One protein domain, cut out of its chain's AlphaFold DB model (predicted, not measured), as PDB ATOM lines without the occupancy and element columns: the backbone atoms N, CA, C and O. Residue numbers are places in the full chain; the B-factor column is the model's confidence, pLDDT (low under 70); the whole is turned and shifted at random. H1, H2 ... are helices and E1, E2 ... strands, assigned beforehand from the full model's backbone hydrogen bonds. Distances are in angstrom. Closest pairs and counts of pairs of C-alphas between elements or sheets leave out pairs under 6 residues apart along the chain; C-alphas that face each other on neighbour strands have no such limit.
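AT A GLANCE: This is residues 22 to 123 of the 125 residues of an uncharacterized protein of Leptospira kobayashii (UniProt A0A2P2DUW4). A strongly twisted sheet of five strands has one helix packed on each face at its E2, E1, E3 part, while its two long strands E4 and E5 run on side by side as a ribbon toward H3, which lies away from the sheet at the far end. The printed part has 102 residues with three named helices and five named strands, in the order E1, H1, E2, H2, E3, E4, H3, E5. The sheet's order is E2, E1, E3, E5, E4, and it is mixed; the class is mixed, helices and strands. The whole is only just compact, close to loose, with a radius of gyration of the C-alphas of 15.1 A, and elongated, spanning 45 by 28 by 26 A.

IN THESE COORDINATES: E1 is residues 26 to 30, beginning at C-alpha 26 (-8.528, -41.400, -58.977). H1 is residues 34 to 43, 14.5 A long. E2 is residues 48 to 52, H2 residues 57 to 62 and E3 residues 68 to 70. E4, residues 81 to 90, is 25.5 A long and bends by 63 degrees at residue 84. H3, residues 98 to 106, is 12.6 A long and begins at C-alpha 98 (-34.420, -55.380, -31.526). E5, residues 114 to 122, is 26.1 A long and ends at C-alpha 122 (-14.066, -29.397, -58.749).

HOW THE PARTS SIT: E2 and E1 are parallel, with N 29 and O 50 at 2.8 A. E1 and E3 are parallel, with N 69 and O 28 at 2.8 A. E3 and E5 are antiparallel, with N 70 and O 118 at 2.8 A. E5 and E4 are antiparallel, with N 115 and O 89 at 2.7 A and N 82 and O 121 at 2.8 A. E1, H1 and E2 form a strand-helix-strand unit, two parallel neighbour strands with a helix between, and its crossover is right-handed. E2, H2 and E3 form a split unit, with E1 between the two strands, also right-handed. The sheet and its helices make three layers, H1 on one face and H2 on the other. H1 is on the sheet at a height of 8.6 A, over E2 and E1; its closest C-alphas to E2 are those of Ala 41 and Val 49, 5.4 A. H2 is on the sheet at a height of 7.7 A, over E1; the closest C-alphas are those of Cys 28 and Cys 61, 5.8 A. H3 is not on the sheet and is apart from H1 and H2. In H1, H2 and H3 every O i to N i+4 pair is within hydrogen-bond range.

THE WHOLE: The C-alphas farthest apart, those of Glu 63 and Phe 102, are 45.1 A apart. The printed part has no cut, and no link is long. Residues 105 to 110 stand free. The mean pLDDT of the printed part is 85.4; residues 22 to 23 and 92 to 96 are under 70.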
ATOM      1  N   THR A  22     -15.746 -41.886 -67.386       58.84
ATOM      2  CA  THR A  22     -14.476 -42.545 -67.754       58.84
ATOM      3  C   THR A  22     -13.238 -41.665 -67.546       58.84
ATOM      4  O   THR A  22     -12.118 -42.139 -67.713       58.84
ATOM      5  N   SER A  23     -13.426 -40.401 -67.162       67.69
ATOM      6  CA  SER A  23     -12.382 -39.460 -66.766       67.69
ATOM      7  C   SER A  23     -11.877 -39.639 -65.324       67.69
ATOM      8  O   SER A  23     -10.789 -39.155 -65.003       67.69
ATOM      9  N   ILE A  24     -12.616 -40.329 -64.445       78.56
ATOM     10  CA  ILE A  24     -12.231 -40.500 -63.037       78.56
ATOM     11  C   ILE A  24     -11.326 -41.724 -62.889       78.56
ATOM     12  O   ILE A  24     -11.789 -42.849 -62.723       78.56
ATOM     13  N   ASN A  25     -10.015 -41.491 -62.897       87.31
ATOM     14  CA  ASN A  25      -9.017 -42.537 -62.635       87.31
ATOM     15  C   ASN A  25      -8.601 -42.607 -61.159       87.31
ATOM     16  O   ASN A  25      -8.056 -43.617 -60.724       87.31
ATOM     17  N   LYS A  26      -8.842 -41.530 -60.403       91.44
ATOM     18  CA  LYS A  26      -8.528 -41.400 -58.977       91.44
ATOM     19  C   LYS A  26      -9.716 -40.814 -58.237       91.44
ATOM     20  O   LYS A  26     -10.328 -39.865 -58.725       91.44
ATOM     21  N   LEU A  27     -10.013 -41.360 -57.067       92.69
ATOM     22  CA  LEU A  27     -11.103 -40.913 -56.207       92.69
ATOM     23  C   LEU A  27     -10.601 -40.847 -54.771       92.69
ATOM     24  O   LEU A  27     -10.139 -41.855 -54.241       92.69
ATOM     25  N   CYS A  28     -10.721 -39.691 -54.123       95.12
ATOM     26  CA  CYS A  28     -10.488 -39.621 -52.690       95.12
ATOM     27  C   CYS A  28     -11.775 -39.934 -51.929       95.12
ATOM     28  O   CYS A  28     -12.796 -39.273 -52.110       95.12
ATOM     29  N   VAL A  29     -11.708 -40.918 -51.040       94.50
ATOM     30  CA  VAL A  29     -12.767 -41.256 -50.096       94.50
ATOM     31  C   VAL A  29     -12.426 -40.651 -48.740       94.50
ATOM     32  O   VAL A  29     -11.475 -41.074 -48.076       94.50
ATOM     33  N   VAL A  30     -13.229 -39.673 -48.323       95.12
ATOM     34  CA  VAL A  30     -13.109 -39.018 -47.020       95.12
ATOM     35  C   VAL A  30     -14.042 -39.705 -46.033       95.12
ATOM     36  O   VAL A  30     -15.264 -39.608 -46.155       95.12
ATOM     37  N   SER A  31     -13.478 -40.407 -45.052       92.44
ATOM     38  CA  SER A  31     -14.256 -41.143 -44.052       92.44
ATOM     39  C   SER A  31     -13.526 -41.228 -42.718       92.44
ATOM     40  O   SER A  31     -12.304 -41.357 -42.669       92.44
ATOM     41  N   GLU A  32     -14.284 -41.223 -41.624       89.50
ATOM     42  CA  GLU A  32     -13.764 -41.534 -40.288       89.50
ATOM     43  C   GLU A  32     -13.175 -42.948 -40.207       89.50
ATOM     44  O   GLU A  32     -12.283 -43.203 -39.403       89.50
ATOM     45  N   ASN A  33     -13.645 -43.862 -41.063       87.00
ATOM     46  CA  ASN A  33     -13.279 -45.266 -41.032       87.00
ATOM     47  C   ASN A  33     -12.676 -45.722 -42.382       87.00
ATOM     48  O   ASN A  33     -13.343 -45.609 -43.415       87.00
ATOM     49  N   PRO A  34     -11.454 -46.294 -42.406       89.31
ATOM     50  CA  PRO A  34     -10.813 -46.761 -43.640       89.31
ATOM     51  C   PRO A  34     -11.575 -47.881 -44.359       89.31
ATOM     52  O   PRO A  34     -11.391 -48.065 -45.564       89.31
ATOM     53  N   TRP A  35     -12.455 -48.611 -43.665       88.31
ATOM     54  CA  TRP A  35     -13.266 -49.663 -44.279       88.31
ATOM     55  C   TRP A  35     -14.170 -49.136 -45.397       88.31
ATOM     56  O   TRP A  35     -14.357 -49.841 -46.385       88.31
ATOM     57  N   ALA A  36     -14.649 -47.888 -45.304       87.25
ATOM     58  CA  ALA A  36     -15.442 -47.278 -46.370       87.25
ATOM     59  C   ALA A  36     -14.627 -47.150 -47.667       87.25
ATOM     60  O   ALA A  36     -15.075 -47.566 -48.731       87.25
ATOM     61  N   ALA A  37     -13.391 -46.652 -47.584       90.88
ATOM     62  CA  ALA A  37     -12.502 -46.563 -48.741       90.88
ATOM     63  C   ALA A  37     -12.140 -47.944 -49.307       90.88
ATOM     64  O   ALA A  37     -12.143 -48.126 -50.522       90.88
ATOM     65  N   MET A  38     -11.893 -48.930 -48.440       91.06
ATOM     66  CA  MET A  38     -11.622 -50.305 -48.866       91.06
ATOM     67  C   MET A  38     -12.811 -50.914 -49.622       91.06
ATOM     68  O   MET A  38     -12.639 -51.549 -50.661       91.06
ATOM     69  N   GLU A  39     -14.030 -50.700 -49.131       88.38
ATOM     70  CA  GLU A  39     -15.244 -51.154 -49.800       88.38
ATOM     71  C   GLU A  39     -15.396 -50.510 -51.183       88.38
ATOM     72  O   GLU A  39     -15.670 -51.205 -52.161       88.38
ATOM     73  N   MET A  40     -15.157 -49.201 -51.286       88.19
ATOM     74  CA  MET A  40     -15.199 -48.482 -52.561       88.19
ATOM     75  C   MET A  40     -14.141 -48.991 -53.543       88.19
ATOM     76  O   MET A  40     -14.453 -49.191 -54.715       88.19
ATOM     77  N   ALA A  41     -12.925 -49.268 -53.069       90.56
ATOM     78  CA  ALA A  41     -11.859 -49.851 -53.884       90.56
ATOM     79  C   ALA A  41     -12.258 -51.229 -54.443       90.56
ATOM     80  O   ALA A  41     -12.049 -51.512 -55.621       90.56
ATOM     81  N   ASN A  42     -12.899 -52.062 -53.617       89.31
ATOM     82  CA  ASN A  42     -13.386 -53.380 -54.029       89.31
ATOM     83  C   ASN A  42     -14.529 -53.290 -55.050       89.31
ATOM     84  O   ASN A  42     -14.588 -54.091 -55.984       89.31
ATOM     85  N   ARG A  43     -15.440 -52.322 -54.883       86.12
ATOM     86  CA  ARG A  43     -16.557 -52.089 -55.810       86.12
ATOM     87  C   ARG A  43     -16.092 -51.482 -57.143       86.12
ATOM     88  O   ARG A  43     -16.677 -51.774 -58.185       86.12
ATOM     89  N   MET A  44     -15.023 -50.683 -57.136       87.38
ATOM     90  CA  MET A  44     -14.532 -49.927 -58.296       87.38
ATOM     91  C   MET A  44     -13.061 -50.238 -58.620       87.38
ATOM     92  O   MET A  44     -12.212 -49.354 -58.554       87.38
ATOM     93  N   PRO A  45     -12.734 -51.460 -59.081       85.75
ATOM     94  CA  PRO A  45     -11.345 -51.904 -59.260       85.75
ATOM     95  C   PRO A  45     -10.563 -51.154 -60.351       85.75
ATOM     96  O   PRO A  45      -9.360 -51.349 -60.498       85.75
ATOM     97  N   LYS A  46     -11.243 -50.340 -61.167       87.81
ATOM     98  CA  LYS A  46     -10.625 -49.523 -62.223       87.81
ATOM     99  C   LYS A  46     -10.238 -48.121 -61.750       87.81
ATOM    100  O   LYS A  46      -9.556 -47.420 -62.490       87.81
ATOM    101  N   ILE A  47     -10.701 -47.716 -60.571       89.81
ATOM    102  CA  ILE A  47     -10.457 -46.398 -59.992       89.81
ATOM    103  C   ILE A  47      -9.484 -46.585 -58.834       89.81
ATOM    104  O   ILE A  47      -9.700 -47.424 -57.962       89.81
ATOM    105  N   ASP A  48      -8.413 -45.802 -58.820       92.56
ATOM    106  CA  ASP A  48      -7.482 -45.766 -57.698       92.56
ATOM    107  C   ASP A  48      -8.121 -44.974 -56.546       92.56
ATOM    108  O   ASP A  48      -8.317 -43.756 -56.624       92.56
ATOM    109  N   VAL A  49      -8.542 -45.703 -55.510       93.62
ATOM    110  CA  VAL A  49      -9.246 -45.153 -54.352       93.62
ATOM    111  C   VAL A  49      -8.244 -44.774 -53.269       93.62
ATOM    112  O   VAL A  49      -7.566 -45.621 -52.692       93.62
ATOM    113  N   ILE A  50      -8.203 -43.483 -52.953       95.12
ATOM    114  CA  ILE A  50      -7.329 -42.902 -51.939       95.12
ATOM    115  C   ILE A  50      -8.152 -42.673 -50.678       95.12
ATOM    116  O   ILE A  50      -9.163 -41.980 -50.702       95.12
ATOM    117  N   TYR A  51      -7.718 -43.244 -49.561       95.44
ATOM    118  CA  TYR A  51      -8.337 -42.989 -48.264       95.44
ATOM    119  C   TYR A  51      -7.769 -41.718 -47.628       95.44
ATOM    120  O   TYR A  51      -6.551 -41.546 -47.575       95.44
ATOM    121  N   SER A  52      -8.640 -40.879 -47.064       96.00
ATOM    122  CA  SER A  52      -8.230 -39.838 -46.124       96.00
ATOM    123  C   SER A  52      -9.193 -39.733 -44.940       96.00
ATOM    124  O   SER A  52     -10.412 -39.704 -45.142       96.00
ATOM    125  N   PRO A  53      -8.687 -39.574 -43.703       94.88
ATOM    126  CA  PRO A  53      -9.523 -39.113 -42.607       94.88
ATOM    127  C   PRO A  53      -9.973 -37.659 -42.852       94.88
ATOM    128  O   PRO A  53      -9.252 -36.899 -43.515       94.88
ATOM    129  N   PRO A  54     -11.117 -37.226 -42.286       93.75
ATOM    130  CA  PRO A  54     -11.626 -35.858 -42.424       93.75
ATOM    131  C   PRO A  54     -10.621 -34.771 -42.029       93.75
ATOM    132  O   PRO A  54     -10.543 -33.729 -42.669       93.75
ATOM    133  N   SER A  55      -9.804 -35.030 -41.005       93.25
ATOM    134  CA  SER A  55      -8.791 -34.094 -40.504       93.25
ATOM    135  C   SER A  55      -7.626 -33.852 -41.469       93.25
ATOM    136  O   SER A  55      -6.926 -32.853 -41.326       93.25
ATOM    137  N   SER A  56      -7.401 -34.743 -42.438       94.06
ATOM    138  CA  SER A  56      -6.305 -34.650 -43.416       94.06
ATOM    139  C   SER A  56      -6.791 -34.516 -44.861       94.06
ATOM    140  O   SER A  56      -5.970 -34.365 -45.764       94.06
ATOM    141  N   ALA A  57      -8.109 -34.530 -45.083       93.12
ATOM    142  CA  ALA A  57      -8.716 -34.536 -46.413       93.12
ATOM    143  C   ALA A  57      -8.322 -33.323 -47.258       93.12
ATOM    144  O   ALA A  57      -8.082 -33.465 -48.455       93.12
ATOM    145  N   LYS A  58      -8.147 -32.160 -46.628       92.25
ATOM    146  CA  LYS A  58      -7.691 -30.950 -47.311       92.25
ATOM    147  C   LYS A  58      -6.336 -31.147 -48.004       92.25
ATOM    148  O   LYS A  58      -6.206 -30.922 -49.201       92.25
ATOM    149  N   THR A  59      -5.343 -31.645 -47.274       92.38
ATOM    150  CA  THR A  59      -3.980 -31.815 -47.802       92.38
ATOM    151  C   THR A  59      -3.847 -33.045 -48.696       92.38
ATOM    152  O   THR A  59      -3.151 -33.011 -49.703       92.38
ATOM    153  N   VAL A  60      -4.515 -34.149 -48.359       92.31
ATOM    154  CA  VAL A  60      -4.387 -35.398 -49.130       92.31
ATOM    155  C   VAL A  60      -5.197 -35.344 -50.424       92.31
ATOM    156  O   VAL A  60      -4.752 -35.854 -51.453       92.31
ATOM    157  N   CYS A  61      -6.386 -34.747 -50.380       93.38
ATOM    158  CA  CYS A  61      -7.362 -34.865 -51.453       93.38
ATOM    159  C   CYS A  61      -7.585 -33.557 -52.196       93.38
ATOM    160  O   CYS A  61      -7.541 -33.552 -53.425       93.38
ATOM    161  N   GLU A  62      -7.792 -32.457 -51.471       92.00
ATOM    162  CA  GLU A  62      -8.142 -31.186 -52.105       92.00
ATOM    163  C   GLU A  62      -6.953 -30.537 -52.818       92.00
ATOM    164  O   GLU A  62      -7.125 -30.078 -53.944       92.00
ATOM    165  N   GLU A  63      -5.753 -30.568 -52.220       91.88
ATOM    166  CA  GLU A  63      -4.507 -30.065 -52.836       91.88
ATOM    167  C   GLU A  63      -4.067 -30.868 -54.069       91.88
ATOM    168  O   GLU A  63      -3.366 -30.349 -54.935       91.88
ATOM    169  N   SER A  64      -4.473 -32.136 -54.152       89.19
ATOM    170  CA  SER A  64      -4.200 -33.003 -55.305       89.19
ATOM    171  C   SER A  64      -5.316 -32.965 -56.357       89.19
ATOM    172  O   SER A  64      -5.282 -33.733 -57.318       89.19
ATOM    173  N   ASP A  65      -6.303 -32.084 -56.173       90.06
ATOM    174  CA  ASP A  65      -7.440 -31.870 -57.066       90.06
ATOM    175  C   ASP A  65      -8.244 -33.153 -57.367       90.06
ATOM    176  O   ASP A  65      -8.813 -33.317 -58.452       90.06
ATOM    177  N   PHE A  66      -8.307 -34.086 -56.411       91.94
ATOM    178  CA  PHE A  66      -9.053 -35.328 -56.593       91.94
ATOM    179  C   PHE A  66     -10.564 -35.111 -56.416       91.94
ATOM    180  O   PHE A  66     -10.984 -34.387 -55.512       91.94
ATOM    181  N   PRO A  67     -11.418 -35.785 -57.210       92.56
ATOM    182  CA  PRO A  67     -12.835 -35.916 -56.889       92.56
ATOM    183  C   PRO A  67     -13.014 -36.510 -55.487       92.56
ATOM    184  O   PRO A  67     -12.265 -37.411 -55.094       92.56
ATOM    185  N   LEU A  68     -14.014 -36.026 -54.750       93.75
ATOM    186  CA  LEU A  68     -14.209 -36.383 -53.345       93.75
ATOM    187  C   LEU A  68     -15.494 -37.185 -53.172       93.75
ATOM    188  O   LEU A  68     -16.568 -36.749 -53.582       93.75
ATOM    189  N   LEU A  69     -15.391 -38.331 -52.507       92.94
ATOM    190  CA  LEU A  69     -16.513 -39.118 -52.019       92.94
ATOM    191  C   LEU A  69     -16.515 -39.063 -50.489       92.94
ATOM    192  O   LEU A  69     -15.667 -39.658 -49.828       92.94
ATOM    193  N   ILE A  70     -17.450 -38.310 -49.926       93.38
ATOM    194  CA  ILE A  70     -17.471 -37.959 -48.510       93.38
ATOM    195  C   ILE A  70     -18.509 -38.818 -47.791       93.38
ATOM    196  O   ILE A  70     -19.707 -38.716 -48.054       93.38
ATOM    197  N   PHE A  71     -18.025 -39.631 -46.855       89.88
ATOM    198  CA  PHE A  71     -18.800 -40.420 -45.890       89.88
ATOM    199  C   PHE A  71     -18.838 -39.756 -44.508       89.88
ATOM    200  O   PHE A  71     -19.303 -40.363 -43.560       89.88
ATOM    201  N   SER A  72     -18.285 -38.555 -44.352       86.06
ATOM    202  CA  SER A  72     -18.230 -37.843 -43.074       86.06
ATOM    203  C   SER A  72     -19.304 -36.757 -43.027       86.06
ATOM    204  O   SER A  72     -19.373 -35.916 -43.927       86.06
ATOM    205  N   ASP A  73     -20.097 -36.732 -41.956       82.81
ATOM    206  CA  ASP A  73     -21.188 -35.759 -41.797       82.81
ATOM    207  C   ASP A  73     -20.688 -34.341 -41.483       82.81
ATOM    208  O   ASP A  73     -21.331 -33.359 -41.833       82.81
ATOM    209  N   PHE A  74     -19.522 -34.222 -40.845       86.62
ATOM    210  CA  PHE A  74     -18.967 -32.937 -40.395       86.62
ATOM    211  C   PHE A  74     -17.886 -32.347 -41.309       86.62
ATOM    212  O   PHE A  74     -17.392 -31.253 -41.042       86.62
ATOM    213  N   PHE A  75     -17.470 -33.070 -42.350       91.00
ATOM    214  CA  PHE A  75     -16.471 -32.571 -43.291       91.00
ATOM    215  C   PHE A  75     -17.160 -31.837 -44.439       91.00
ATOM    216  O   PHE A  75     -18.064 -32.389 -45.064       91.00
ATOM    217  N   GLU A  76     -16.706 -30.626 -44.744       92.12
ATOM    218  CA  GLU A  76     -17.125 -29.885 -45.931       92.12
ATOM    219  C   GLU A  76     -15.895 -29.496 -46.754       92.12
ATOM    220  O   GLU A  76     -14.954 -28.936 -46.182       92.12
ATOM    221  N   PRO A  77     -15.880 -29.793 -48.066       92.25
ATOM    222  CA  PRO A  77     -14.773 -29.426 -48.937       92.25
ATOM    223  C   PRO A  77     -14.769 -27.923 -49.232       92.25
ATOM    224  O   PRO A  77     -15.743 -27.206 -48.978       92.25
ATOM    225  N   GLU A  78     -13.673 -27.427 -49.800       91.31
ATOM    226  CA  GLU A  78     -13.551 -26.029 -50.194       91.31
ATOM    227  C   GLU A  78     -14.611 -25.597 -51.219       91.31
ATOM    228  O   GLU A  78     -15.120 -26.381 -52.019       91.31
ATOM    229  N   ALA A  79     -14.893 -24.288 -51.266       89.06
ATOM    230  CA  ALA A  79     -15.879 -23.692 -52.175       89.06
ATOM    231  C   ALA A  79     -15.558 -23.876 -53.675       89.06
ATOM    232  O   ALA A  79     -16.374 -23.524 -54.532       89.06
ATOM    233  N   THR A  80     -14.372 -24.393 -54.000       90.69
ATOM    234  CA  THR A  80     -13.940 -24.808 -55.339       90.69
ATOM    235  C   THR A  80     -14.578 -26.125 -55.781       90.69
ATOM    236  O   THR A  80     -14.522 -26.446 -56.966       90.69
ATOM    237  N   TYR A  81     -15.214 -26.862 -54.870       92.94
ATOM    238  CA  TYR A  81     -15.961 -28.079 -55.150       92.94
ATOM    239  C   TYR A  81     -17.466 -27.808 -55.221       92.94
ATOM    240  O   TYR A  81     -18.010 -27.002 -54.469       92.94
ATOM    241  N   ASP A  82     -18.143 -28.519 -56.119       91.38
ATOM    242  CA  ASP A  82     -19.597 -28.606 -56.180       91.38
ATOM    243  C   ASP A  82     -20.047 -30.032 -55.885       91.38
ATOM    244  O   ASP A  82     -19.521 -31.006 -56.439       91.38
ATOM    245  N   GLN A  83     -21.063 -30.144 -55.029       91.38
ATOM    246  CA  GLN A  83     -21.757 -31.403 -54.822       91.38
ATOM    247  C   GLN A  83     -22.527 -31.735 -56.096       91.38
ATOM    248  O   GLN A  83     -23.447 -31.021 -56.488       91.38
ATOM    249  N   THR A  84     -22.169 -32.844 -56.731       88.12
ATOM    250  CA  THR A  84     -22.851 -33.292 -57.949       88.12
ATOM    251  C   THR A  84     -23.939 -34.305 -57.627       88.12
ATOM    252  O   THR A  84     -25.000 -34.287 -58.242       88.12
ATOM    253  N   HIS A  85     -23.685 -35.187 -56.658       88.56
ATOM    254  CA  HIS A  85     -24.579 -36.283 -56.312       88.56
ATOM    255  C   HIS A  85     -24.559 -36.555 -54.809       88.56
ATOM    256  O   HIS A  85     -23.583 -36.266 -54.115       88.56
ATOM    257  N   GLN A  86     -25.646 -37.144 -54.318       87.62
ATOM    258  CA  GLN A  86     -25.770 -37.620 -52.948       87.62
ATOM    259  C   GLN A  86     -26.584 -38.913 -52.928       87.62
ATOM    260  O   GLN A  86     -27.630 -39.008 -53.572       87.62
ATOM    261  N   TRP A  87     -26.116 -39.882 -52.147       84.62
ATOM    262  CA  TRP A  87     -26.772 -41.167 -51.927       84.62
ATOM    263  C   TRP A  87     -26.879 -41.478 -50.439       84.62
ATOM    264  O   TRP A  87     -26.349 -40.756 -49.600       84.62
ATOM    265  N   PHE A  88     -27.566 -42.570 -50.124       82.56
ATOM    266  CA  PHE A  88     -27.722 -43.078 -48.768       82.56
ATOM    267  C   PHE A  88     -27.327 -44.557 -48.741       82.56
ATOM    268  O   PHE A  88     -27.935 -45.358 -49.451       82.56
ATOM    269  N   PHE A  89     -26.323 -44.894 -47.935       78.44
ATOM    270  CA  PHE A  89     -25.804 -46.252 -47.735       78.44
ATOM    271  C   PHE A  89     -26.289 -46.834 -46.419       78.44
ATOM    272  O   PHE A  89     -26.447 -46.094 -45.456       78.44
ATOM    273  N   TRP A  90     -26.479 -48.144 -46.330       75.38
ATOM    274  CA  TRP A  90     -26.785 -48.785 -45.053       75.38
ATOM    275  C   TRP A  90     -25.623 -48.660 -44.062       75.38
ATOM    276  O   TRP A  90     -24.454 -48.805 -44.416       75.38
ATOM    277  N   GLN A  91     -25.935 -48.395 -42.793       71.50
ATOM    278  CA  GLN A  91     -24.931 -48.359 -41.727       71.50
ATOM    279  C   GLN A  91     -24.485 -49.790 -41.369       71.50
ATOM    280  O   GLN A  91     -24.964 -50.374 -40.405       71.50
ATOM    281  N   VAL A  92     -23.549 -50.361 -42.137       58.75
ATOM    282  CA  VAL A  92     -23.121 -51.777 -42.022       58.75
ATOM    283  C   VAL A  92     -22.510 -52.130 -40.651       58.75
ATOM    284  O   VAL A  92     -22.511 -53.289 -40.251       58.75
ATOM    285  N   HIS A  93     -22.020 -51.135 -39.905       60.25
ATOM    286  CA  HIS A  93     -21.297 -51.326 -38.638       60.25
ATOM    287  C   HIS A  93     -22.109 -50.955 -37.389       60.25
ATOM    288  O   HIS A  93     -21.550 -50.907 -36.294       60.25
ATOM    289  N   ARG A  94     -23.403 -50.648 -37.529       65.19
ATOM    290  CA  ARG A  94     -24.249 -50.320 -36.379       65.19
ATOM    291  C   ARG A  94     -24.893 -51.591 -35.837       65.19
ATOM    292  O   ARG A  94     -25.617 -52.276 -36.552       65.19
ATOM    293  N   GLU A  95     -24.653 -51.888 -34.565       67.25
ATOM    294  CA  GLU A  95     -25.454 -52.876 -33.846       67.25
ATOM    295  C   GLU A  95     -26.870 -52.313 -33.684       67.25
ATOM    296  O   GLU A  95     -27.070 -51.296 -33.019       67.25
ATOM    297  N   TYR A  96     -27.844 -52.931 -34.351       68.94
ATOM    298  CA  TYR A  96     -29.245 -52.536 -34.246       68.94
ATOM    299  C   TYR A  96     -29.897 -53.237 -33.058       68.94
ATOM    300  O   TYR A  96     -29.881 -54.468 -32.960       68.94
ATOM    301  N   GLU A  97     -30.528 -52.467 -32.175       78.00
ATOM    302  CA  GLU A  97     -31.363 -53.051 -31.128       78.00
ATOM    303  C   GLU A  97     -32.616 -53.706 -31.734       78.00
ATOM    304  O   GLU A  97     -33.115 -53.306 -32.787       78.00
ATOM    305  N   THR A  98     -33.209 -54.685 -31.044       75.00
ATOM    306  CA  THR A  98     -34.420 -55.380 -31.526       75.00
ATOM    307  C   THR A  98     -35.571 -54.429 -31.856       75.00
ATOM    308  O   THR A  98     -36.288 -54.660 -32.827       75.00
ATOM    309  N   LYS A  99     -35.730 -53.334 -31.103       79.81
ATOM    310  CA  LYS A  99     -36.724 -52.288 -31.398       79.81
ATOM    311  C   LYS A  99     -36.446 -51.579 -32.723       79.81
ATOM    312  O   LYS A  99     -37.370 -51.377 -33.503       79.81
ATOM    313  N   GLU A 100     -35.185 -51.261 -32.997       75.19
ATOM    314  CA  GLU A 100     -34.757 -50.616 -34.240       75.19
ATOM    315  C   GLU A 100     -34.977 -51.530 -35.454       75.19
ATOM    316  O   GLU A 100     -35.389 -51.062 -36.512       75.19
ATOM    317  N   ILE A 101     -34.809 -52.847 -35.286       73.88
ATOM    318  CA  ILE A 101     -35.135 -53.840 -36.323       73.88
ATOM    319  C   ILE A 101     -36.644 -53.859 -36.620       73.88
ATOM    320  O   ILE A 101     -37.039 -53.912 -37.783       73.88
ATOM    321  N   PHE A 102     -37.508 -53.792 -35.600       78.06
ATOM    322  CA  PHE A 102     -38.959 -53.712 -35.820       78.06
ATOM    323  C   PHE A 102     -39.367 -52.414 -36.526       78.06
ATOM    324  O   PHE A 102     -40.189 -52.463 -37.440       78.06
ATOM    325  N   GLU A 103     -38.773 -51.280 -36.149       75.62
ATOM    326  CA  GLU A 103     -38.974 -49.998 -36.836       75.62
ATOM    327  C   GLU A 103     -38.542 -50.077 -38.306       75.62
ATOM    328  O   GLU A 103     -39.268 -49.624 -39.187       75.62
ATOM    329  N   LEU A 104     -37.407 -50.720 -38.591       72.88
ATOM    330  CA  LEU A 104     -36.922 -50.943 -39.952       72.88
ATOM    331  C   LEU A 104     -37.871 -51.826 -40.782       72.88
ATOM    332  O   LEU A 104     -38.077 -51.568 -41.965       72.88
ATOM    333  N   ILE A 105     -38.462 -52.864 -40.181       75.19
ATOM    334  CA  ILE A 105     -39.452 -53.716 -40.861       75.19
ATOM    335  C   ILE A 105     -40.730 -52.922 -41.172       75.19
ATOM    336  O   ILE A 105     -41.340 -53.127 -42.221       75.19
ATOM    337  N   GLN A 106     -41.140 -52.026 -40.270       81.62
ATOM    338  CA  GLN A 106     -42.327 -51.185 -40.441       81.62
ATOM    339  C   GLN A 106     -42.113 -50.063 -41.464       81.62
ATOM    340  O   GLN A 106     -43.021 -49.783 -42.247       81.62
ATOM    341  N   ASP A 107     -40.923 -49.458 -41.495       78.00
ATOM    342  CA  ASP A 107     -40.532 -48.449 -42.480       78.00
ATOM    343  C   ASP A 107     -39.140 -48.729 -43.089       78.00
ATOM    344  O   ASP A 107     -38.133 -48.118 -42.709       78.00
ATOM    345  N   PRO A 108     -39.072 -49.599 -44.115       70.25
ATOM    346  CA  PRO A 108     -37.821 -49.946 -44.793       70.25
ATOM    347  C   PRO A 108     -37.180 -48.781 -45.559       70.25
ATOM    348  O   PRO A 108     -36.038 -48.882 -46.015       70.25
ATOM    349  N   LYS A 109     -37.923 -47.688 -45.776       71.12
ATOM    350  CA  LYS A 109     -37.443 -46.505 -46.500       71.12
ATOM    351  C   LYS A 109     -36.831 -45.462 -45.570       71.12
ATOM    352  O   LYS A 109     -36.291 -44.476 -46.072       71.12
ATOM    353  N   SER A 110     -36.875 -45.686 -44.258       73.81
ATOM    354  CA  SER A 110     -36.320 -44.773 -43.270       73.81
ATOM    355  C   SER A 110     -34.839 -44.482 -43.529       73.81
ATOM    356  O   SER A 110     -34.005 -45.379 -43.671       73.81
ATOM    357  N   VAL A 111     -34.506 -43.190 -43.568       72.12
ATOM    358  CA  VAL A 111     -33.128 -42.696 -43.710       72.12
ATOM    359  C   VAL A 111     -32.335 -42.797 -42.407       72.12
ATOM    360  O   VAL A 111     -31.117 -42.682 -42.436       72.12
ATOM    361  N   ARG A 112     -32.990 -43.070 -41.268       73.94
ATOM    362  CA  ARG A 112     -32.348 -43.178 -39.943       73.94
ATOM    363  C   ARG A 112     -31.279 -44.270 -39.881       73.94
ATOM    364  O   ARG A 112     -30.343 -44.178 -39.093       73.94
ATOM    365  N   PHE A 113     -31.445 -45.308 -40.691       74.25
ATOM    366  CA  PHE A 113     -30.541 -46.453 -40.750       74.25
ATOM    367  C   PHE A 113     -29.490 -46.321 -41.853       74.25
ATOM    368  O   PHE A 113     -28.724 -47.258 -42.094       74.25
ATOM    369  N   LYS A 114     -29.470 -45.170 -42.533       78.81
ATOM    370  CA  LYS A 114     -28.625 -44.914 -43.686       78.81
ATOM    371  C   LYS A 114     -27.690 -43.740 -43.426       78.81
ATOM    372  O   LYS A 114     -28.061 -42.761 -42.793       78.81
ATOM    373  N   HIS A 115     -26.475 -43.844 -43.935       80.31
ATOM    374  CA  HIS A 115     -25.474 -42.795 -43.924       80.31
ATOM    375  C   HIS A 115     -25.506 -42.039 -45.257       80.31
ATOM    376  O   HIS A 115     -25.463 -42.691 -46.308       80.31
ATOM    377  N   PRO A 116     -25.582 -40.697 -45.270       85.94
ATOM    378  CA  PRO A 116     -25.449 -39.945 -46.505       85.94
ATOM    379  C   PRO A 116     -24.019 -40.066 -47.040       85.94
ATOM    380  O   PRO A 116     -23.046 -39.964 -46.299       85.94
ATOM    381  N   VAL A 117     -23.890 -40.267 -48.343       88.75
ATOM    382  CA  VAL A 117     -22.610 -40.245 -49.048       88.75
ATOM    383  C   VAL A 117     -22.709 -39.183 -50.119       88.75
ATOM    384  O   VAL A 117     -23.614 -39.224 -50.955       88.75
ATOM    385  N   ARG A 118     -21.809 -38.207 -50.073       91.94
ATOM    386  CA  ARG A 118     -21.846 -37.030 -50.943       91.94
ATOM    387  C   ARG A 118     -20.669 -37.062 -51.901       91.94
ATOM    388  O   ARG A 118     -19.541 -37.310 -51.487       91.94
ATOM    389  N   PHE A 119     -20.927 -36.813 -53.178       92.12
ATOM    390  CA  PHE A 119     -19.902 -36.801 -54.210       92.12
ATOM    391  C   PHE A 119     -19.701 -35.401 -54.769       92.12
ATOM    392  O   PHE A 119     -20.632 -34.769 -55.281       92.12
ATOM    393  N   PHE A 120     -18.456 -34.947 -54.702       92.62
ATOM    394  CA  PHE A 120     -18.039 -33.618 -55.095       92.62
ATOM    395  C   PHE A 120     -17.043 -33.673 -56.246       92.62
ATOM    396  O   PHE A 120     -16.139 -34.514 -56.288       92.62
ATOM    397  N   ARG A 121     -17.192 -32.722 -57.164       90.88
ATOM    398  CA  ARG A 121     -16.228 -32.461 -58.232       90.88
ATOM    399  C   ARG A 121     -15.773 -31.021 -58.162       90.88
ATOM    400  O   ARG A 121     -16.518 -30.156 -57.714       90.88
ATOM    401  N   ARG A 122     -14.559 -30.763 -58.628       87.44
ATOM    402  CA  ARG A 122     -14.066 -29.397 -58.749       87.44
ATOM    403  C   ARG A 122     -14.873 -28.643 -59.805       87.44
ATOM    404  O   ARG A 122     -15.222 -29.209 -60.843       87.44
ATOM    405  N   LYS A 123     -15.161 -27.374 -59.531       85.31
ATOM    406  CA  LYS A 123     -15.814 -26.461 -60.466       85.31
ATOM    407  C   LYS A 123     -14.978 -26.335 -61.740       85.31
ATOM    408  O   LYS A 123     -13.758 -26.182 -61.632       85.31
TER     409      LYS A 123